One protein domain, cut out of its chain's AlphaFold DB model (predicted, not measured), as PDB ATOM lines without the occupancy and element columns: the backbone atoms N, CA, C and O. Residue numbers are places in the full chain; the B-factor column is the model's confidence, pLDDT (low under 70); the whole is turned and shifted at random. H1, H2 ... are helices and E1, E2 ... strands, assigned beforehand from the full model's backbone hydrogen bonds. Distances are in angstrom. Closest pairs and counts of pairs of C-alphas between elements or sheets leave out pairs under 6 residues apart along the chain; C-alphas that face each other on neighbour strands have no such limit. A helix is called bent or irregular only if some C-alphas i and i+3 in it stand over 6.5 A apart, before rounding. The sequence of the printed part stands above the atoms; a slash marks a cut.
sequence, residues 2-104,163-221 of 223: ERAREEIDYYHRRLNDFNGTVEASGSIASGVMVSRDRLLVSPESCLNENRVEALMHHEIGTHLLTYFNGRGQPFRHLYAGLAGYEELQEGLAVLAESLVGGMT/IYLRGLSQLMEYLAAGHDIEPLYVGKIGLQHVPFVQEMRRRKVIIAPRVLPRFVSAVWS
ATOM      1  N   GLU A   2     274.420 295.987 257.038       92.38
ATOM      2  CA  GLU A   2     273.832 296.287 258.358       92.38
ATOM      3  C   GLU A   2     272.547 295.497 258.622       92.38
ATOM      4  O   GLU A   2     272.510 294.687 259.539       92.38
ATOM      5  N   ARG A   3     271.568 295.592 257.716       93.75
ATOM      6  CA  ARG A   3     270.303 294.864 257.852       93.75
ATOM      7  C   ARG A   3     270.446 293.335 257.957       93.75
ATOM      8  O   ARG A   3     269.672 292.683 258.647       93.75
ATOM      9  N   ALA A   4     271.472 292.763 257.325       94.69
ATOM     10  CA  ALA A   4     271.775 291.339 257.453       94.69
ATOM     11  C   ALA A   4     272.287 290.979 258.852       94.69
ATOM     12  O   ALA A   4     271.913 289.940 259.389       94.69
ATOM     13  N   ARG A   5     273.114 291.843 259.455       96.25
ATOM     14  CA  ARG A   5     273.583 291.663 260.836       96.25
ATOM     15  C   ARG A   5     272.420 291.765 261.815       96.25
ATOM     16  O   ARG A   5     272.289 290.894 262.659       96.25
ATOM     17  N   GLU A   6     271.525 292.732 261.631       96.38
ATOM     18  CA  GLU A   6     270.330 292.870 262.476       96.38
ATOM     19  C   GLU A   6     269.427 291.628 262.445       96.38
ATOM     20  O   GLU A   6     268.924 291.196 263.485       96.38
ATOM     21  N   GLU A   7     269.209 291.047 261.261       96.38
ATOM     22  CA  GLU A   7     268.395 289.837 261.131       96.38
ATOM     23  C   GLU A   7     269.121 288.609 261.717       96.38
ATOM     24  O   GLU A   7     268.491 287.785 262.379       96.38
ATOM     25  N   ILE A   8     270.449 288.505 261.580       97.19
ATOM     26  CA  ILE A   8     271.242 287.481 262.285       97.19
ATOM     27  C   ILE A   8     271.132 287.660 263.807       97.19
ATOM     28  O   ILE A   8     270.846 286.690 264.508       97.19
ATOM     29  N   ASP A   9     271.266 288.884 264.321       97.06
ATOM     30  CA  ASP A   9     271.156 289.204 265.751       97.06
ATOM     31  C   ASP A   9     269.751 288.916 266.305       97.06
ATOM     32  O   ASP A   9     269.576 288.559 267.478       97.06
ATOM     33  N   TYR A  10     268.711 289.050 265.475       96.38
ATOM     34  CA  TYR A  10     267.352 288.635 265.827       96.38
ATOM     35  C   TYR A  10     267.279 287.131 266.133       96.38
ATOM     36  O   TYR A  10     266.653 286.749 267.134       96.38
ATOM     37  N   TYR A  11     267.914 286.291 265.308       97.00
ATOM     38  CA  TYR A  11     267.946 284.841 265.514       97.00
ATOM     39  C   TYR A  11     268.944 284.430 266.600       97.00
ATOM     40  O   TYR A  11     268.605 283.571 267.412       97.00
ATOM     41  N   HIS A  12     270.106 285.085 266.695       97.00
ATOM     42  CA  HIS A  12     271.111 284.830 267.733       97.00
ATOM     43  C   HIS A  12     270.532 284.973 269.145       97.00
ATOM     44  O   HIS A  12     270.727 284.109 269.993       97.00
ATOM     45  N   ARG A  13     269.710 286.004 269.385       95.88
ATOM     46  CA  ARG A  13     269.020 286.199 270.678       95.88
ATOM     47  C   ARG A  13     268.022 285.094 271.044       95.88
ATOM     48  O   ARG A  13     267.636 284.993 272.203       95.88
ATOM     49  N   ARG A  14     267.558 284.306 270.070       94.44
ATOM     50  CA  ARG A  14     266.614 283.185 270.262       94.44
ATOM     51  C   ARG A  14     267.315 281.831 270.264       94.44
ATOM     52  O   ARG A  14     266.824 280.881 270.865       94.44
ATOM     53  N   LEU A  15     268.456 281.748 269.590       94.25
ATOM     54  CA  LEU A  15     269.320 280.588 269.509       94.25
ATOM     55  C   LEU A  15     270.766 281.074 269.543       94.25
ATOM     56  O   LEU A  15     271.306 281.453 268.511       94.25
ATOM     57  N   ASN A  16     271.405 280.999 270.711       93.50
ATOM     58  CA  ASN A  16     272.790 281.452 270.902       93.50
ATOM     59  C   ASN A  16     273.791 280.758 269.951       93.50
ATOM     60  O   ASN A  16     274.857 281.290 269.661       93.50
ATOM     61  N   ASP A  17     273.450 279.568 269.440       93.38
ATOM     62  CA  ASP A  17     274.256 278.838 268.451       93.38
ATOM     63  C   ASP A  17     274.144 279.413 267.023       93.38
ATOM     64  O   ASP A  17     274.928 279.033 266.147       93.38
ATOM     65  N   PHE A  18     273.191 280.317 266.770       96.19
ATOM     66  CA  PHE A  18     273.016 281.027 265.504       96.19
ATOM     67  C   PHE A  18     274.086 282.119 265.394       96.19
ATOM     68  O   PHE A  18     273.856 283.291 265.678       96.19
ATOM     69  N   ASN A  19     275.293 281.706 265.024       95.38
ATOM     70  CA  ASN A  19     276.480 282.556 264.912       95.38
ATOM     71  C   ASN A  19     276.821 282.808 263.440       95.38
ATOM     72  O   ASN A  19     277.901 282.448 262.974       95.38
ATOM     73  N   GLY A  20     275.854 283.328 262.682       95.38
ATOM     74  CA  GLY A  20     276.051 283.624 261.267       95.38
ATOM     75  C   GLY A  20     276.981 284.819 261.051       95.38
ATOM     76  O   GLY A  20     276.961 285.761 261.840       95.38
ATOM     77  N   THR A  21     277.765 284.823 259.974       95.94
ATOM     78  CA  THR A  21     278.591 285.985 259.592       95.94
ATOM     79  C   THR A  21     278.124 286.597 258.277       95.94
ATOM     80  O   THR A  21     277.487 285.940 257.455       95.94
ATOM     81  N   VAL A  22     278.438 287.879 258.074       95.75
ATOM     82  CA  VAL A  22     278.179 288.585 256.814       95.75
ATOM     83  C   VAL A  22     279.507 289.042 256.229       95.75
ATOM     84  O   VAL A  22     280.208 289.851 256.839       95.75
ATOM     85  N   GLU A  23     279.838 288.544 255.042       94.81
ATOM     86  CA  GLU A  23     281.131 288.751 254.388       94.81
ATOM     87  C   GLU A  23     280.932 289.351 252.994       94.81
ATOM     88  O   GLU A  23     280.060 288.932 252.233       94.81
ATOM     89  N   ALA A  24     281.757 290.338 252.643       92.00
ATOM     90  CA  ALA A  24     281.829 290.816 251.271       92.00
ATOM     91  C   ALA A  24     282.631 289.811 250.431       92.00
ATOM     92  O   ALA A  24     283.698 289.363 250.854       92.00
ATOM     93  N   SER A  25     282.140 289.450 249.247       89.88
ATOM     94  CA  SER A  25     282.798 288.463 248.389       89.88
ATOM     95  C   SER A  25     282.653 288.813 246.912       89.88
ATOM     96  O   SER A  25     281.545 288.855 246.390       89.88
ATOM     97  N   GLY A  26     283.774 289.034 246.220       85.50
ATOM     98  CA  GLY A  26     283.794 289.255 244.767       85.50
ATOM     99  C   GLY A  26     283.715 287.970 243.934       85.50
ATOM    100  O   GLY A  26     283.698 288.037 242.712       85.50
ATOM    101  N   SER A  27     283.691 286.790 244.563       82.25
ATOM    102  CA  SER A  27     283.681 285.499 243.856       82.25
ATOM    103  C   SER A  27     282.280 284.942 243.600       82.25
ATOM    104  O   SER A  27     282.146 283.878 242.992       82.25
ATOM    105  N   ILE A  28     281.229 285.633 244.053       80.31
ATOM    106  CA  ILE A  28     279.847 285.200 243.854       80.31
ATOM    107  C   ILE A  28     279.233 285.899 242.641       80.31
ATOM    108  O   ILE A  28     279.250 287.118 242.518       80.31
ATOM    109  N   ALA A  29     278.655 285.105 241.737       69.25
ATOM    110  CA  ALA A  29     277.945 285.629 240.571       69.25
ATOM    111  C   ALA A  29     276.532 286.146 240.914       69.25
ATOM    112  O   ALA A  29     275.888 286.793 240.091       69.25
ATOM    113  N   SER A  30     276.002 285.807 242.094       72.81
ATOM    114  CA  SER A  30     274.757 286.369 242.626       72.81
ATOM    115  C   SER A  30     275.054 287.561 243.534       72.81
ATOM    116  O   SER A  30     276.108 287.632 244.150       72.81
ATOM    117  N   GLY A  31     274.110 288.500 243.654       82.25
ATOM    118  CA  GLY A  31     274.288 289.655 244.542       82.25
ATOM    119  C   GLY A  31     274.408 289.271 246.023       82.25
ATOM    120  O   GLY A  31     275.147 289.912 246.764       82.25
ATOM    121  N   VAL A  32     273.711 288.212 246.440       87.19
ATOM    122  CA  VAL A  32     273.747 287.641 247.793       87.19
ATOM    123  C   VAL A  32     273.710 286.114 247.678       87.19
ATOM    124  O   VAL A  32     273.130 285.589 246.721       87.19
ATOM    125  N   MET A  33     274.372 285.403 248.592       88.31
ATOM    126  CA  MET A  33     274.348 283.939 248.667       88.31
ATOM    127  C   MET A  33     274.655 283.448 250.082       88.31
ATOM    128  O   MET A  33     275.635 283.882 250.686       88.31
ATOM    129  N   VAL A  34     273.900 282.470 250.578       91.00
ATOM    130  CA  VAL A  34     274.287 281.718 251.781       91.00
ATOM    131  C   VAL A  34     275.256 280.586 251.446       91.00
ATOM    132  O   VAL A  34     275.002 279.743 250.585       91.00
ATOM    133  N   SER A  35     276.361 280.521 252.188       90.38
ATOM    134  CA  SER A  35     277.321 279.420 252.175       90.38
ATOM    135  C   SER A  35     277.603 278.965 253.604       90.38
ATOM    136  O   SER A  35     278.352 279.605 254.342       90.38
ATOM    137  N   ARG A  36     276.999 277.833 253.992       91.25
ATOM    138  CA  ARG A  36     277.013 277.305 255.370       91.25
ATOM    139  C   ARG A  36     276.480 278.341 256.369       91.25
ATOM    140  O   ARG A  36     275.316 278.703 256.276       91.25
ATOM    141  N   ASP A  37     277.316 278.788 257.298       93.81
ATOM    142  CA  ASP A  37     277.047 279.785 258.334       93.81
ATOM    143  C   ASP A  37     277.279 281.233 257.874       93.81
ATOM    144  O   ASP A  37     277.194 282.154 258.681       93.81
ATOM    145  N   ARG A  38     277.559 281.459 256.589       95.62
ATOM    146  CA  ARG A  38     277.953 282.774 256.077       95.62
ATOM    147  C   ARG A  38     276.971 283.290 255.044       95.62
ATOM    148  O   ARG A  38     276.613 282.569 254.112       95.62
ATOM    149  N   LEU A  39     276.600 284.558 255.171       95.00
ATOM    150  CA  LEU A  39     275.957 285.329 254.120       95.00
ATOM    151  C   LEU A  39     277.033 286.085 253.340       95.00
ATOM    152  O   LEU A  39     277.671 286.999 253.863       95.00
ATOM    153  N   LEU A  40     277.227 285.706 252.085       94.06
ATOM    154  CA  LEU A  40     278.140 286.372 251.168       94.06
ATOM    155  C   LEU A  40     277.375 287.447 250.396       94.06
ATOM    156  O   LEU A  40     276.306 287.174 249.848       94.06
ATOM    157  N   VAL A  41     277.923 288.656 250.337       92.00
ATOM    158  CA  VAL A  41     277.342 289.793 249.611       92.00
ATOM    159  C   VAL A  41     278.354 290.301 248.594       92.00
ATOM    160  O   VAL A  41     279.500 290.590 248.941       92.00
ATOM    161  N   SER A  42     277.940 290.417 247.334       90.19
ATOM    162  CA  SER A  42     278.807 290.958 246.293       90.19
ATOM    163  C   SER A  42     278.990 292.464 246.507       90.19
ATOM    164  O   SER A  42     277.985 293.171 246.656       90.19
ATOM    165  N   PRO A  43     280.230 292.992 246.496       85.25
ATOM    166  CA  PRO A  43     280.477 294.436 246.523       85.25
ATOM    167  C   PRO A  43     279.816 295.180 245.356       85.25
ATOM    168  O   PRO A  43     279.491 296.355 245.477       85.25
ATOM    169  N   GLU A  44     279.587 294.483 244.243       82.88
ATOM    170  CA  GLU A  44     278.974 295.010 243.021       82.88
ATOM    171  C   GLU A  44     277.440 294.890 243.041       82.88
ATOM    172  O   GLU A  44     276.763 295.201 242.060       82.88
ATOM    173  N   SER A  45     276.855 294.408 244.145       78.56
ATOM    174  CA  SER A  45     275.412 294.211 244.235       78.56
ATOM    175  C   SER A  45     274.655 295.543 244.320       78.56
ATOM    176  O   SER A  45     274.590 296.199 245.357       78.56
ATOM    177  N   CYS A  46     273.992 295.921 243.228       75.00
ATOM    178  CA  CYS A  46     272.993 296.990 243.232       75.00
ATOM    179  C   CYS A  46     271.631 296.427 243.667       75.00
ATOM    180  O   CYS A  46     270.764 296.130 242.841       75.00
ATOM    181  N   LEU A  47     271.449 296.221 244.973       79.44
ATOM    182  CA  LEU A  47     270.161 295.801 245.525       79.44
ATOM    183  C   LEU A  47     269.223 297.001 245.654       79.44
ATOM    184  O   LEU A  47     269.576 298.018 246.242       79.44
ATOM    185  N   ASN A  48     268.002 296.861 245.140       84.31
ATOM    186  CA  ASN A  48     266.945 297.825 245.413       84.31
ATOM    187  C   ASN A  48     266.610 297.784 246.913       84.31
ATOM    188  O   ASN A  48     266.381 296.703 247.455       84.31
ATOM    189  N   GLU A  49     266.554 298.943 247.563       85.44
ATOM    190  CA  GLU A  49     266.264 299.075 248.995       85.44
ATOM    191  C   GLU A  49     264.962 298.360 249.394       85.44
ATOM    192  O   GLU A  49     264.940 297.578 250.343       85.44
ATOM    193  N   ASN A  50     263.924 298.464 248.559       86.75
ATOM    194  CA  ASN A  50     262.626 297.812 248.772       86.75
ATOM    195  C   ASN A  50     262.688 296.274 248.719       86.75
ATOM    196  O   ASN A  50     261.715 295.591 249.030       86.75
ATOM    197  N   ARG A  51     263.812 295.701 248.272       89.44
ATOM    198  CA  ARG A  51     264.042 294.252 248.200       89.44
ATOM    199  C   ARG A  51     264.887 293.728 249.351       89.44
ATOM    200  O   ARG A  51     264.960 292.509 249.498       89.44
ATOM    201  N   VAL A  52     265.516 294.601 250.137       91.75
ATOM    202  CA  VAL A  52     266.452 294.197 251.191       91.75
ATOM    203  C   VAL A  52     265.748 293.321 252.223       91.75
ATOM    204  O   VAL A  52     266.217 292.215 252.469       91.75
ATOM    205  N   GLU A  53     264.589 293.743 252.734       93.19
ATOM    206  CA  GLU A  53     263.810 292.958 253.705       93.19
ATOM    207  C   GLU A  53     263.457 291.566 253.178       93.19
ATOM    208  O   GLU A  53     263.771 290.552 253.799       93.19
ATOM    209  N   ALA A  54     262.873 291.510 251.981       94.12
ATOM    210  CA  ALA A  54     262.505 290.258 251.329       94.12
ATOM    211  C   ALA A  54     263.711 289.315 251.184       94.12
ATOM    212  O   ALA A  54     263.600 288.116 251.432       94.12
ATOM    213  N   LEU A  55     264.874 289.864 250.820       93.81
ATOM    214  CA  LEU A  55     266.116 289.107 250.698       93.81
ATOM    215  C   LEU A  55     266.653 288.631 252.047       93.81
ATOM    216  O   LEU A  55     267.205 287.538 252.104       93.81
ATOM    217  N   MET A  56     266.488 289.388 253.133       95.44
ATOM    218  CA  MET A  56     266.894 288.913 254.462       95.44
ATOM    219  C   MET A  56     266.051 287.713 254.887       95.44
ATOM    220  O   MET A  56     266.588 286.714 255.359       95.44
ATOM    221  N   HIS A  57     264.742 287.755 254.650       96.19
ATOM    222  CA  HIS A  57     263.871 286.617 254.934       96.19
ATOM    223  C   HIS A  57     264.138 285.412 254.015       96.19
ATOM    224  O   HIS A  57     264.078 284.271 254.474       96.19
ATOM    225  N   HIS A  58     264.492 285.657 252.751       96.31
ATOM    226  CA  HIS A  58     264.907 284.620 251.804       96.31
ATOM    227  C   HIS A  58     266.209 283.941 252.258       96.31
ATOM    228  O   HIS A  58     266.260 282.734 252.467       96.31
ATOM    229  N   GLU A  59     267.275 284.714 252.437       96.38
ATOM    230  CA  GLU A  59     268.612 284.170 252.671       96.38
ATOM    231  C   GLU A  59     268.812 283.767 254.138       96.38
ATOM    232  O   GLU A  59     269.220 282.648 254.440       96.38
ATOM    233  N   ILE A  60     268.478 284.646 255.084       97.31
ATOM    234  CA  ILE A  60     268.697 284.399 256.516       97.31
ATOM    235  C   ILE A  60     267.516 283.635 257.112       97.31
ATOM    236  O   ILE A  60     267.703 282.577 257.713       97.31
ATOM    237  N   GLY A  61     266.299 284.148 256.917       96.69
ATOM    238  CA  GLY A  61     265.069 283.582 257.485       96.69
ATOM    239  C   GLY A  61     264.664 282.219 256.919       96.69
ATOM    240  O   GLY A  61     263.775 281.578 257.479       96.69
ATOM    241  N   THR A  62     265.323 281.760 255.850       97.25
ATOM    242  CA  THR A  62     265.129 280.422 255.280       97.25
ATOM    243  C   THR A  62     266.437 279.641 255.243       97.25
ATOM    244  O   THR A  62     266.604 278.734 256.056       97.25
ATOM    245  N   HIS A  63     267.387 279.998 254.368       97.62
ATOM    246  CA  HIS A  63     268.570 279.159 254.113       97.62
ATOM    247  C   HIS A  63     269.528 279.066 255.308       97.62
ATOM    248  O   HIS A  63     270.021 277.981 255.632       97.62
ATOM    249  N   LEU A  64     269.801 280.193 255.971       97.44
ATOM    250  CA  LEU A  64     270.667 280.219 257.154       97.44
ATOM    251  C   LEU A  64     269.948 279.635 258.381       97.44
ATOM    252  O   LEU A  64     270.539 278.875 259.151       97.44
ATOM    253  N   LEU A  65     268.653 279.925 258.532       97.69
ATOM    254  CA  LEU A  65     267.823 279.382 259.605       97.69
ATOM    255  C   LEU A  65     267.745 277.857 259.575       97.69
ATOM    256  O   LEU A  65     267.980 277.215 260.601       97.69
ATOM    257  N   THR A  66     267.470 277.257 258.421       97.56
ATOM    258  CA  THR A  66     267.401 275.795 258.293       97.56
ATOM    259  C   THR A  66     268.778 275.155 258.459       97.56
ATOM    260  O   THR A  66     268.880 274.065 259.022       97.56
ATOM    261  N   TYR A  67     269.858 275.839 258.069       97.88
ATOM    262  CA  TYR A  67     271.216 275.401 258.388       97.88
ATOM    263  C   TYR A  67     271.442 275.312 259.908       97.88
ATOM    264  O   TYR A  67     271.843 274.257 260.408       97.88
ATOM    265  N   PHE A  68     271.149 276.376 260.665       97.94
ATOM    266  CA  PHE A  68     271.370 276.384 262.116       97.94
ATOM    267  C   PHE A  68     270.416 275.455 262.873       97.94
ATOM    268  O   PHE A  68     270.867 274.726 263.760       97.94
ATOM    269  N   ASN A  69     269.138 275.396 262.489       97.31
ATOM    270  CA  ASN A  69     268.200 274.422 263.048       97.31
ATOM    271  C   ASN A  69     268.690 272.992 262.808       97.31
ATOM    272  O   ASN A  69     268.792 272.225 263.763       97.31
ATOM    273  N   GLY A  70     269.086 272.661 261.574       97.31
ATOM    274  CA  GLY A  70     269.611 271.343 261.226       97.31
ATOM    275  C   GLY A  70     270.887 270.984 261.991       97.31
ATOM    276  O   GLY A  70     271.067 269.834 262.391       97.31
ATOM    277  N   ARG A  71     271.755 271.966 262.270       96.31
ATOM    278  CA  ARG A  71     272.983 271.766 263.060       96.31
ATOM    279  C   ARG A  71     272.671 271.486 264.533       96.31
ATOM    280  O   ARG A  71     273.417 270.758 265.186       96.31
ATOM    281  N   GLY A  72     271.571 272.048 265.036       95.38
ATOM    282  CA  GLY A  72     271.063 271.844 266.393       95.38
ATOM    283  C   GLY A  72     270.321 270.521 266.612       95.38
ATOM    284  O   GLY A  72     269.968 270.219 267.757       95.38
ATOM    285  N   GLN A  73     270.086 269.734 265.558       96.56
ATOM    286  CA  GLN A  73     269.430 268.429 265.652       96.56
ATOM    287  C   GLN A  73     270.381 267.354 266.202       96.56
ATOM    288  O   GLN A  73     271.573 267.371 265.881       96.56
ATOM    289  N   PRO A  74     269.877 266.359 266.964       96.00
ATOM    290  CA  PRO A  74     270.655 265.168 267.308       96.00
ATOM    291  C   PRO A  74     271.197 264.472 266.052       96.00
ATOM    292  O   PRO A  74     272.383 264.152 265.971       96.00
ATOM    293  N   PHE A  75     270.355 264.337 265.021       92.19
ATOM    294  CA  PHE A  75     270.774 263.933 263.682       92.19
ATOM    295  C   PHE A  75     271.272 265.143 262.877       92.19
ATOM    296  O   PHE A  75     270.541 265.753 262.095       92.19
ATOM    297  N   ARG A  76     272.547 265.496 263.071       88.69
ATOM    298  CA  ARG A  76     273.148 266.727 262.521       88.69
ATOM    299  C   ARG A  76     273.155 266.816 260.993       88.69
ATOM    300  O   ARG A  76     273.302 267.908 260.467       88.69
ATOM    301  N   HIS A  77     272.984 265.720 260.251       92.88
ATOM    302  CA  HIS A  77     273.040 265.750 258.782       92.88
ATOM    303  C   HIS A  77     271.990 266.683 258.144       92.88
ATOM    304  O   HIS A  77     272.171 267.159 257.023       92.88
ATOM    305  N   LEU A  78     270.932 267.027 258.887       96.06
ATOM    306  CA  LEU A  78     269.903 267.962 258.445       96.06
ATOM    307  C   LEU A  78     270.420 269.388 258.175       96.06
ATOM    308  O   LEU A  78     269.731 270.125 257.482       96.06
ATOM    309  N   TYR A  79     271.611 269.806 258.635       96.00
ATOM    310  CA  TYR A  79     272.171 271.110 258.216       96.00
ATOM    311  C   TYR A  79     272.684 271.099 256.768       96.00
ATOM    312  O   TYR A  79     272.682 272.136 256.098       96.00
ATOM    313  N   ALA A  80     273.198 269.948 256.314       94.94
ATOM    314  CA  ALA A  80     273.792 269.785 254.991       94.94
ATOM    315  C   ALA A  80     272.691 269.606 253.945       94.94
ATOM    316  O   ALA A  80     272.709 270.268 252.911       94.94
ATOM    317  N   GLY A  81     271.699 268.792 254.302       95.44
ATOM    318  CA  GLY A  81     270.459 268.607 253.575       95.44
ATOM    319  C   GLY A  81     270.281 267.208 253.007       95.44
ATOM    320  O   GLY A  81     271.242 266.545 252.628       95.44
ATOM    321  N   LEU A  82     269.030 266.752 252.978       96.12
ATOM    322  CA  LEU A  82     268.641 265.464 252.399       96.12
ATOM    323  C   LEU A  82     268.408 265.583 250.886       96.12
ATOM    324  O   LEU A  82     268.067 266.652 250.393       96.12
ATOM    325  N   ALA A  83     268.528 264.488 250.137       95.00
ATOM    326  CA  ALA A  83     268.393 264.503 248.676       95.00
ATOM    327  C   ALA A  83     267.110 265.212 248.183       95.00
ATOM    328  O   ALA A  83     266.000 264.848 248.563       95.00
ATOM    329  N   GLY A  84     267.251 266.232 247.332       94.00
ATOM    330  CA  GLY A  84     266.113 267.009 246.825       94.00
ATOM    331  C   GLY A  84     265.549 268.049 247.804       94.00
ATOM    332  O   GLY A  84     264.411 268.478 247.637       94.00
ATOM    333  N   TYR A  85     266.308 268.468 248.826       96.56
ATOM    334  CA  TYR A  85     265.872 269.513 249.765       96.56
ATOM    335  C   TYR A  85     265.686 270.892 249.111       96.56
ATOM    336  O   TYR A  85     264.958 271.734 249.634       96.56
ATOM    337  N   GLU A  86     266.393 271.154 248.008       95.81
ATOM    338  CA  GLU A  86     266.532 272.494 247.429       95.81
ATOM    339  C   GLU A  86     265.182 273.087 247.028       95.81
ATOM    340  O   GLU A  86     264.936 274.261 247.272       95.81
ATOM    341  N   GLU A  87     264.285 272.266 246.488       96.25
ATOM    342  CA  GLU A  87     262.965 272.704 246.039       96.25
ATOM    343  C   GLU A  87     262.110 273.254 247.182       96.25
ATOM    344  O   GLU A  87     261.558 274.346 247.071       96.25
ATOM    345  N   LEU A  88     262.063 272.550 248.317       97.75
ATOM    346  CA  LEU A  88     261.358 273.049 249.495       97.75
ATOM    347  C   LEU A  88     262.044 274.297 250.067       97.75
ATOM    348  O   LEU A  88     261.356 275.222 250.487       97.75
ATOM    349  N   GLN A  89     263.380 274.358 250.076       97.56
ATOM    350  CA  GLN A  89     264.091 275.549 250.559       97.56
ATOM    351  C   GLN A  89     263.773 276.790 249.719       97.56
ATOM    352  O   GLN A  89     263.434 277.826 250.286       97.56
ATOM    353  N   GLU A  90     263.829 276.696 248.389       96.62
ATOM    354  CA  GLU A  90     263.460 277.826 247.527       96.62
ATOM    355  C   GLU A  90     261.962 278.152 247.645       96.62
ATOM    356  O   GLU A  90     261.597 279.325 247.693       96.62
ATOM    357  N   GLY A  91     261.091 277.144 247.774       97.44
ATOM    358  CA  GLY A  91     259.657 277.345 248.011       97.44
ATOM    359  C   GLY A  91     259.367 278.122 249.299       97.44
ATOM    360  O   GLY A  91     258.632 279.110 249.273       97.44
ATOM    361  N   LEU A  92     260.001 277.738 250.414       97.88
ATOM    362  CA  LEU A  92     259.916 278.457 251.691       97.88
ATOM    363  C   LEU A  92     260.459 279.882 251.570       97.88
ATOM    364  O   LEU A  92     259.874 280.807 252.128       97.88
ATOM    365  N   ALA A  93     261.540 280.079 250.815       96.81
ATOM    366  CA  ALA A  93     262.151 281.388 250.637       96.81
ATOM    367  C   ALA A  93     261.266 282.331 249.799       96.81
ATOM    368  O   ALA A  93     261.115 283.509 250.127       96.81
ATOM    369  N   VAL A  94     260.613 281.815 248.752       96.88
ATOM    370  CA  VAL A  94     259.631 282.562 247.947       96.88
ATOM    371  C   VAL A  94     258.356 282.853 248.748       96.88
ATOM    372  O   VAL A  94     257.812 283.959 248.654       96.88
ATOM    373  N   LEU A  95     257.901 281.908 249.579       96.56
ATOM    374  CA  LEU A  95     256.806 282.142 250.524       96.56
ATOM    375  C   LEU A  95     257.179 283.256 251.512       96.56
ATOM    376  O   LEU A  95     256.396 284.182 251.709       96.56
ATOM    377  N   ALA A  96     258.391 283.217 252.069       96.00
ATOM    378  CA  ALA A  96     258.898 284.234 252.982       96.00
ATOM    379  C   ALA A  96     258.924 285.624 252.330       96.00
ATOM    380  O   ALA A  96     258.412 286.572 252.919       96.00
ATOM    381  N   GLU A  97     259.433 285.743 251.093       95.62
ATOM    382  CA  GLU A  97     259.370 286.992 250.314       95.62
ATOM    383  C   GLU A  97     257.926 287.501 250.162       95.62
ATOM    384  O   GLU A  97     257.690 288.709 250.209       95.62
ATOM    385  N   SER A  98     256.966 286.594 249.969       94.56
ATOM    386  CA  SER A  98     255.553 286.933 249.769       94.56
ATOM    387  C   SER A  98     254.891 287.427 251.053       94.56
ATOM    388  O   SER A  98     254.231 288.464 251.038       94.56
ATOM    389  N   LEU A  99     255.119 286.738 252.174       94.06
ATOM    390  CA  LEU A  99     254.515 287.065 253.471       94.06
ATOM    391  C   LEU A  99     255.006 288.395 254.051       94.06
ATOM    392  O   LEU A  99     254.281 289.033 254.808       94.06
ATOM    393  N   VAL A 100     256.208 288.841 253.677       93.31
ATOM    394  CA  VAL A 100     256.753 290.144 254.102       93.31
ATOM    395  C   VAL A 100     256.499 291.264 253.089       93.31
ATOM    396  O   VAL A 100     257.110 292.325 253.170       93.31
ATOM    397  N   GLY A 101     255.618 291.037 252.107       91.19
ATOM    398  CA  GLY A 101     255.244 292.038 251.100       91.19
ATOM    399  C   GLY A 101     256.325 292.327 250.049       91.19
ATOM    400  O   GLY A 101     256.196 293.259 249.259       91.19
ATOM    401  N   GLY A 102     257.389 291.524 249.997       91.25
ATOM    402  CA  GLY A 102     258.507 291.676 249.062       91.25
ATOM    403  C   GLY A 102     258.235 291.178 247.640       91.25
ATOM    404  O   GLY A 102     259.045 291.399 246.727       91.25
ATOM    405  N   MET A 103     257.112 290.486 247.444       91.75
ATOM    406  CA  MET A 103     256.732 289.850 246.191       91.75
ATOM    407  C   MET A 103     255.863 290.769 245.319       91.75
ATOM    408  O   MET A 103     254.638 290.687 245.291       91.75
ATOM    409  N   THR A 104     256.519 291.667 244.584       91.94
ATOM    410  CA  THR A 104     255.860 292.596 243.649       91.94
ATOM    411  C   THR A 104     255.468 291.905 242.338       91.94
ATOM    412  O   THR A 104     256.048 290.883 241.966       91.94
ATOM    413  N   ILE A 163     262.851 275.432 240.251       91.06
ATOM    414  CA  ILE A 163     262.453 274.907 241.565       91.06
ATOM    415  C   ILE A 163     261.816 275.977 242.463       91.06
ATOM    416  O   ILE A 163     261.145 275.635 243.425       91.06
ATOM    417  N   TYR A 164     261.965 277.263 242.131       92.94
ATOM    418  CA  TYR A 164     261.396 278.375 242.900       92.94
ATOM    419  C   TYR A 164     259.866 278.341 242.884       92.94
ATOM    420  O   TYR A 164     259.228 278.289 243.934       92.94
ATOM    421  N   LEU A 165     259.266 278.365 241.688       94.38
ATOM    422  CA  LEU A 165     257.807 278.361 241.556       94.38
ATOM    423  C   LEU A 165     257.222 276.960 241.732       94.38
ATOM    424  O   LEU A 165     256.141 276.836 242.300       94.38
ATOM    425  N   ARG A 166     257.943 275.907 241.319       94.75
ATOM    426  CA  ARG A 166     257.506 274.526 241.565       94.75
ATOM    427  C   ARG A 166     257.469 274.210 243.061       94.75
ATOM    428  O   ARG A 166     256.451 273.730 243.550       94.75
ATOM    429  N   GLY A 167     258.531 274.563 243.787       96.31
ATOM    430  CA  GLY A 167     258.607 274.405 245.235       96.31
ATOM    431  C   GLY A 167     257.559 275.230 245.970       96.31
ATOM    432  O   GLY A 167     256.939 274.725 246.902       96.31
ATOM    433  N   LEU A 168     257.290 276.464 245.522       97.19
ATOM    434  CA  LEU A 168     256.190 277.252 246.077       97.19
ATOM    435  C   LEU A 168     254.830 276.581 245.844       97.19
ATOM    436  O   LEU A 168     254.049 276.498 246.784       97.19
ATOM    437  N   SER A 169     254.542 276.097 244.630       97.62
ATOM    438  CA  SER A 169     253.264 275.434 244.317       97.62
ATOM    439  C   SER A 169     253.021 274.239 245.236       97.62
ATOM    440  O   SER A 169     252.002 274.186 245.921       97.62
ATOM    441  N   GLN A 170     253.999 273.335 245.334       97.62
ATOM    442  CA  GLN A 170     253.900 272.154 246.196       97.62
ATOM    443  C   GLN A 170     253.781 272.523 247.679       97.62
ATOM    444  O   GLN A 170     253.044 271.883 248.427       97.62
ATOM    445  N   LEU A 171     254.497 273.562 248.122       97.88
ATOM    446  CA  LEU A 171     254.387 274.065 249.488       97.88
ATOM    447  C   LEU A 171     252.983 274.616 249.768       97.88
ATOM    448  O   LEU A 171     252.423 274.341 250.826       97.88
ATOM    449  N   MET A 172     252.400 275.361 248.829       97.75
ATOM    450  CA  MET A 172     251.039 275.880 248.968       97.75
ATOM    451  C   MET A 172     250.005 274.755 248.990       97.75
ATOM    452  O   MET A 172     249.096 274.810 249.811       97.75
ATOM    453  N   GLU A 173     250.160 273.720 248.163       98.12
ATOM    454  CA  GLU A 173     249.318 272.514 248.204       98.12
ATOM    455  C   GLU A 173     249.414 271.806 249.563       98.12
ATOM    456  O   GLU A 173     248.393 271.485 250.171       98.12
ATOM    457  N   TYR A 174     250.634 271.629 250.080       98.00
ATOM    458  CA  TYR A 174     250.881 271.038 251.396       98.00
ATOM    459  C   TYR A 174     250.208 271.842 252.524       98.00
ATOM    460  O   TYR A 174     249.533 271.266 253.376       98.00
ATOM    461  N   LEU A 175     250.338 273.172 252.521       96.56
ATOM    462  CA  LEU A 175     249.705 274.032 253.530       96.56
ATOM    463  C   LEU A 175     248.177 274.084 253.371       96.56
ATOM    464  O   LEU A 175     247.457 274.064 254.367       96.56
ATOM    465  N   ALA A 176     247.666 274.106 252.137       97.00
ATOM    466  CA  ALA A 176     246.231 274.101 251.847       97.00
ATOM    467  C   ALA A 176     245.544 272.799 252.289       97.00
ATOM    468  O   ALA A 176     244.370 272.817 252.653       97.00
ATOM    469  N   ALA A 177     246.282 271.685 252.326       97.44
ATOM    470  CA  ALA A 177     245.827 270.423 252.909       97.44
ATOM    471  C   ALA A 177     245.772 270.435 254.455       97.44
ATOM    472  O   ALA A 177     245.417 269.426 255.065       97.44
ATOM    473  N   GLY A 178     246.105 271.559 255.102       95.81
ATOM    474  CA  GLY A 178     246.045 271.734 256.555       95.81
ATOM    475  C   GLY A 178     247.279 271.226 257.299       95.81
ATOM    476  O   GLY A 178     247.218 271.031 258.512       95.81
ATOM    477  N   HIS A 179     248.390 270.980 256.601       95.94
ATOM    478  CA  HIS A 179     249.622 270.540 257.244       95.94
ATOM    479  C   HIS A 179     250.411 271.698 257.874       95.94
ATOM    480  O   HIS A 179     250.448 272.814 257.358       95.94
ATOM    481  N   ASP A 180     251.119 271.401 258.966       92.88
ATOM    482  CA  ASP A 180     251.914 272.389 259.694       92.88
ATOM    483  C   ASP A 180     253.186 272.800 258.945       92.88
ATOM    484  O   ASP A 180     253.904 271.966 258.382       92.88
ATOM    485  N   ILE A 181     253.521 274.091 259.035       95.12
ATOM    486  CA  ILE A 181     254.763 274.662 258.498       95.12
ATOM    487  C   ILE A 181     255.985 274.372 259.389       95.12
ATOM    488  O   ILE A 181     257.114 274.314 258.909       95.12
ATOM    489  N   GLU A 182     255.781 274.177 260.694       95.31
ATOM    490  CA  GLU A 182     256.859 274.019 261.681       95.31
ATOM    491  C   GLU A 182     257.817 272.846 261.375       95.31
ATOM    492  O   GLU A 182     259.033 273.068 261.391       95.31
ATOM    493  N   PRO A 183     257.351 271.643 260.979       95.81
ATOM    494  CA  PRO A 183     258.239 270.535 260.628       95.81
ATOM    495  C   PRO A 183     259.171 270.837 259.449       95.81
ATOM    496  O   PRO A 183     260.223 270.210 259.334       95.81
ATOM    497  N   LEU A 184     258.820 271.796 258.588       97.69
ATOM    498  CA  LEU A 184     259.603 272.159 257.403       97.69
ATOM    499  C   LEU A 184     260.903 272.896 257.765       97.69
ATOM    500  O   LEU A 184     261.816 272.978 256.947       97.69
ATOM    501  N   TYR A 185     261.013 273.382 259.007       97.69
ATOM    502  CA  TYR A 185     262.157 274.144 259.506       97.69
ATOM    503  C   TYR A 185     263.134 273.338 260.371       97.69
ATOM    504  O   TYR A 185     264.116 273.909 260.850       97.69
ATOM    505  N   VAL A 186     262.931 272.023 260.561       97.31
ATOM    506  CA  VAL A 186     263.854 271.160 261.343       97.31
ATOM    507  C   VAL A 186     265.291 271.174 260.810       97.31
ATOM    508  O   VAL A 186     266.226 270.891 261.559       97.31
ATOM    509  N   GLY A 187     265.453 271.484 259.524       97.50
ATOM    510  CA  GLY A 187     266.704 271.566 258.794       97.50
ATOM    511  C   GLY A 187     266.442 271.634 257.290       97.50
ATOM    512  O   GLY A 187     265.353 272.004 256.857       97.50
ATOM    513  N   LYS A 188     267.422 271.244 256.479       97.94
ATOM    514  CA  LYS A 188     267.310 271.159 255.021       97.94
ATOM    515  C   LYS A 188     266.708 269.816 254.608       97.94
ATOM    516  O   LYS A 188     267.399 268.809 254.451       97.94
ATOM    517  N   ILE A 189     265.393 269.798 254.448       97.81
ATOM    518  CA  ILE A 189     264.624 268.638 253.987       97.81
ATOM    519  C   ILE A 189     263.835 268.991 252.721       97.81
ATOM    520  O   ILE A 189     263.773 270.154 252.342       97.81
ATOM    521  N   GLY A 190     263.252 267.985 252.070       97.62
ATOM    522  CA  GLY A 190     262.278 268.146 250.990       97.62
ATOM    523  C   GLY A 190     260.899 267.714 251.486       97.62
ATOM    524  O   GLY A 190     260.813 267.026 252.511       97.62
ATOM    525  N   LEU A 191     259.829 268.084 250.778       97.25
ATOM    526  CA  LEU A 191     258.453 267.739 251.173       97.25
ATOM    527  C   LEU A 191     258.250 266.221 251.283       97.25
ATOM    528  O   LEU A 191     257.634 265.743 252.233       97.25
ATOM    529  N   GLN A 192     258.878 265.450 250.394       96.69
ATOM    530  CA  GLN A 192     258.871 263.987 250.418       96.69
ATOM    531  C   GLN A 192     259.452 263.382 251.708       96.69
ATOM    532  O   GLN A 192     259.174 262.230 252.037       96.69
ATOM    533  N   HIS A 193     260.258 264.140 252.459       97.31
ATOM    534  CA  HIS A 193     260.857 263.673 253.710       97.31
ATOM    535  C   HIS A 193     259.987 263.941 254.941       97.31
ATOM    536  O   HIS A 193     260.267 263.386 256.006       97.31
ATOM    537  N   VAL A 194     258.952 264.779 254.830       96.75
ATOM    538  CA  VAL A 194     258.145 265.229 255.975       96.75
ATOM    539  C   VAL A 194     257.530 264.066 256.767       96.75
ATOM    540  O   VAL A 194     257.670 264.082 257.992       96.75
ATOM    541  N   PRO A 195     256.952 263.014 256.146       96.19
ATOM    542  CA  PRO A 195     256.419 261.877 256.903       96.19
ATOM    543  C   PRO A 195     257.482 261.184 257.771       96.19
ATOM    544  O   PRO A 195     257.240 260.857 258.933       96.19
ATOM    545  N   PHE A 196     258.702 261.021 257.246       95.69
ATOM    546  CA  PHE A 196     259.815 260.420 257.984       95.69
ATOM    547  C   PHE A 196     260.327 261.335 259.095       95.69
ATOM    548  O   PHE A 196     260.643 260.868 260.186       95.69
ATOM    549  N   VAL A 197     260.385 262.642 258.842       95.50
ATOM    550  CA  VAL A 197     260.744 263.658 259.841       95.50
ATOM    551  C   VAL A 197     259.767 263.620 261.012       95.50
ATOM    552  O   VAL A 197     260.199 263.571 262.163       95.50
ATOM    553  N   GLN A 198     258.461 263.576 260.747       94.75
ATOM    554  CA  GLN A 198     257.443 263.476 261.794       94.75
ATOM    555  C   GLN A 198     257.577 262.177 262.601       94.75
ATOM    556  O   GLN A 198     257.549 262.212 263.833       94.75
ATOM    557  N   GLU A 199     257.824 261.044 261.941       96.50
ATOM    558  CA  GLU A 199     258.047 259.770 262.632       96.50
ATOM    559  C   GLU A 199     259.325 259.789 263.489       96.50
ATOM    560  O   GLU A 199     259.316 259.354 264.646       96.50
ATOM    561  N   MET A 200     260.425 260.349 262.974       95.69
ATOM    562  CA  MET A 200     261.669 260.517 263.733       95.69
ATOM    563  C   MET A 200     261.476 261.429 264.950       95.69
ATOM    564  O   MET A 200     262.048 261.155 266.007       95.69
ATOM    565  N   ARG A 201     260.644 262.475 264.844       94.38
ATOM    566  CA  ARG A 201     260.267 263.325 265.987       94.38
ATOM    567  C   ARG A 201     259.469 262.553 267.025       94.38
ATOM    568  O   ARG A 201     259.796 262.615 268.208       94.38
ATOM    569  N   ARG A 202     258.470 261.775 266.597       95.69
ATOM    570  CA  ARG A 202     257.656 260.932 267.491       95.69
ATOM    571  C   ARG A 202     258.519 259.946 268.280       95.69
ATOM    572  O   ARG A 202     258.287 259.727 269.466       95.69
ATOM    573  N   ARG A 203     259.558 259.401 267.639       96.50
ATOM    574  CA  ARG A 203     260.555 258.510 268.256       96.50
ATOM    575  C   ARG A 203     261.678 259.235 269.006       96.50
ATOM    576  O   ARG A 203     262.557 258.567 269.540       96.50
ATOM    577  N   LYS A 204     261.663 260.571 269.054       95.19
ATOM    578  CA  LYS A 204     262.688 261.417 269.691       95.19
ATOM    579  C   LYS A 204     264.102 261.236 269.110       95.19
ATOM    580  O   LYS A 204     265.089 261.493 269.792       95.19
ATOM    581  N   VAL A 205     264.202 260.815 267.846       95.88
ATOM    582  CA  VAL A 205     265.469 260.742 267.089       95.88
ATOM    583  C   VAL A 205     265.918 262.140 266.664       95.88
ATOM    584  O   VAL A 205     267.108 262.447 266.659       95.88
ATOM    585  N   ILE A 206     264.957 263.001 266.336       96.50
ATOM    586  CA  ILE A 206     265.162 264.434 266.118       96.50
ATOM    587  C   ILE A 206     264.187 265.227 266.988       96.50
ATOM    588  O   ILE A 206     263.209 264.680 267.503       96.50
ATOM    589  N   ILE A 207     264.456 266.517 267.147       96.50
ATOM    590  CA  ILE A 207     263.639 267.443 267.933       96.50
ATOM    591  C   ILE A 207     262.938 268.453 267.015       96.50
ATOM    592  O   ILE A 207     263.227 268.544 265.821       96.50
ATOM    593  N   ALA A 208     261.996 269.216 267.571       96.00
ATOM    594  CA  ALA A 208     261.427 270.381 266.892       96.00
ATOM    595  C   ALA A 208     262.535 271.367 266.446       96.00
ATOM    596  O   ALA A 208     263.577 271.426 267.111       96.00
ATOM    597  N   PRO A 209     262.360 272.146 265.356       95.75
ATOM    598  CA  PRO A 209     263.186 273.326 265.119       95.75
ATOM    599  C   PRO A 209     263.249 274.189 266.376       95.75
ATOM    600  O   PRO A 209     262.239 274.445 267.028       95.75
ATOM    601  N   ARG A 210     264.451 274.650 266.718       94.50
ATOM    602  CA  ARG A 210     264.644 275.472 267.918       94.50
ATOM    603  C   ARG A 210     264.091 276.879 267.724       94.50
ATOM    604  O   ARG A 210     263.665 277.501 268.690       94.50
ATOM    605  N   VAL A 211     264.119 277.377 266.487       95.75
ATOM    606  CA  VAL A 211     263.614 278.702 266.125       95.75
ATOM    607  C   VAL A 211     262.860 278.629 264.801       95.75
ATOM    608  O   VAL A 211     263.253 277.903 263.887       95.75
ATOM    609  N   LEU A 212     261.778 279.395 264.704       96.44
ATOM    610  CA  LEU A 212     260.991 279.579 263.486       96.44
ATOM    611  C   LEU A 212     261.304 280.928 262.828       96.44
ATOM    612  O   LEU A 212     261.817 281.829 263.500       96.44
ATOM    613  N   PRO A 213     260.987 281.098 261.533       95.50
ATOM    614  CA  PRO A 213     261.183 282.372 260.864       95.50
ATOM    615  C   PRO A 213     260.423 283.495 261.554       95.50
ATOM    616  O   PRO A 213     259.289 283.327 262.013       95.50
ATOM    617  N   ARG A 214     261.020 284.684 261.532       92.69
ATOM    618  CA  ARG A 214     260.449 285.896 262.121       92.69
ATOM    619  C   ARG A 214     259.020 286.187 261.650       92.69
ATOM    620  O   ARG A 214     258.186 286.575 262.466       92.69
ATOM    621  N   PHE A 215     258.713 285.952 260.373       85.50
ATOM    622  CA  PHE A 215     257.370 286.190 259.836       85.50
ATOM    623  C   PHE A 215     256.312 285.259 260.448       85.50
ATOM    624  O   PHE A 215     255.190 285.697 260.661       85.50
ATOM    625  N   VAL A 216     256.657 284.025 260.833       83.75
ATOM    626  CA  VAL A 216     255.704 283.103 261.480       83.75
ATOM    627  C   VAL A 216     255.320 283.615 262.871       83.75
ATOM    628  O   VAL A 216     254.151 283.592 263.242       83.75
ATOM    629  N   SER A 217     256.287 284.157 263.620       63.72
ATOM    630  CA  SER A 217     256.020 284.746 264.942       63.72
ATOM    631  C   SER A 217     255.155 286.012 264.880       63.72
ATOM    632  O   SER A 217     254.386 286.276 265.800       63.72
ATOM    633  N   ALA A 218     255.257 286.781 263.792       55.34
ATOM    634  CA  ALA A 218     254.501 288.016 263.605       55.34
ATOM    635  C   ALA A 218     253.035 287.754 263.231       55.34
ATOM    636  O   ALA A 218     252.151 288.445 263.725       55.34
ATOM    637  N   VAL A 219     252.777 286.737 262.403       47.38
ATOM    638  CA  VAL A 219     251.417 286.393 261.964       47.38
ATOM    639  C   VAL A 219     250.622 285.741 263.112       47.38
ATOM    640  O   VAL A 219     249.455 286.068 263.290       47.38
ATOM    641  N   TRP A 220     251.254 284.928 263.972       40.31
ATOM    642  CA  TRP A 220     250.592 284.246 265.108       40.31
ATOM    643  C   TRP A 220     250.620 284.983 266.450       40.31
ATOM    644  O   TRP A 220     250.160 284.441 267.448       40.31
ATOM    645  N   SER A 221     251.108 286.225 266.484       31.14
ATOM    646  CA  SER A 221     250.867 287.135 267.619       31.14
ATOM    647  C   SER A 221     249.629 288.023 267.405       31.14
ATOM    648  O   SER A 221     249.292 288.820 268.275       31.14
TER     649      SER A 221
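This is residues 2 to 104 and 163 to 221 of the 223 residues of an uncharacterized protein of Thalassoglobus neptunius (UniProt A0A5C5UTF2). At one end of the domain lies a small sheet of three strands, E1, E3 and E2, with H1 and the long helix H2 over one face of it; H2 runs on through the middle, and H4 packs slantwise on another side of it with H5 crossing over H4. Short H3 and H6 pack on H2 near its last residue, H7 packs on H6 toward the end away from the sheet, and a long link leads from H7 back to H8, close to H2 and H4. The printed part has 162 residues, with eight named helices and three named strands in the order H1 E1 E2 E3 H2 H3 H4 H5 H6 H7 H8; the sheet, in the order E1 E3 E2, is mixed, and the class is mostly helix. The whole is compact, with a radius of gyration of the C-alphas of 15.2 A, and spans 47 by 33 by 32 A.

Start with the sheet: find C-alpha 21 at (278.591, 285.985, 259.592), where E1, residues 21 to 24, begins. E2 is residues 32 to 35 and E3 is residues 38 to 41. Before them, H1 is residues 2 to 12, 15.1 A from first to last C-alpha. After them, find C-alpha 49 at (266.264, 299.075, 248.995); from there H2 runs 31.4 A to C-alpha 71 at (272.983, 271.766, 263.060). H2 is irregular, with C-alphas 50 and 53 7.0 A apart, and so is H7, residues 191 to 202, 17.7 A long, with C-alphas 192 and 195 7.2 A apart. H4, residues 85 to 99, is 21.2 A long, and H5, residues 163 to 176, is 19.2 A long. H3 is residues 76 to 79, neither bent nor irregular, but only just: C-alphas 76 and 79 are 6.2 A apart. H6 is residues 182 to 185, and H8, residues 214 to 219, ends at C-alpha 219 at (251.417, 286.393, 261.964).

In the sheet, look first at inner strand E3. E1 is parallel to it at 27 degrees, with N 39 and O 21 2.8 A apart, and E2 is antiparallel to it at 157 degrees, with N 35 and O 38 2.8 A apart; E2 and E3 form a hairpin. H1 and H2 on one face of this sheet make two layers, helices on one face of a sheet. H2 lies over E2 at a height over the sheet of 9.5 A, along the strands at 5 degrees to E2 on the local plane. H2 is the hub, touching four helices. Its residues 52 to 61 touch H1, closest at the C-alphas of Met 56 and Ala 4, 6.2 A, at a shallow tilt of 32 degrees, the same way. Its residues 54 to 63 touch H4, closest at the C-alphas of His 58 and Ala 93, 4.4 A, at a steep tilt of 40 degrees, opposite ways. Its residues 66 to 71 touch H3, closest at the C-alphas of Gly 70 and Tyr 79, 4.0 A. Its residues 65 to 69 only just touch H6, with 3 pairs of C-alphas within 8 A, the closest those of Thr 66 and Tyr 185, 5.6 A. Beyond, H4 touches H5, closest at the C-alphas of Gly 91 and Leu 168, 4.0 A, only just about perpendicular at 73 degrees. H6 touches H7, closest at the C-alphas of Pro 183 and Val 194, 7.1 A. H8 is close to H2 but not clearly touching, closest at the C-alphas of Arg 214 and Gly 61, 6.9 A. H2 and H7 are apart. Every O i to N i+4 pair is within hydrogen-bond range in H1, H4, H5 and H8, against 14 of 19 in H2 and 6 of 8 in H7; H3 and H6 are too short for such a pair.

The two C-alphas farthest apart are those of Glu 44 and Arg 203, 48.0 A. Residues 105 to 162 are not printed, and C-alphas 104 and 163 are 19.0 A apart across this cut. Of the links that are printed whole, H7 to H8 is long, with 11 residues. The mean pLDDT of the printed part is 92.4; residue 29 and residues 217 to 221, of which 217 to 219 belong to H8, are under 70 in this model.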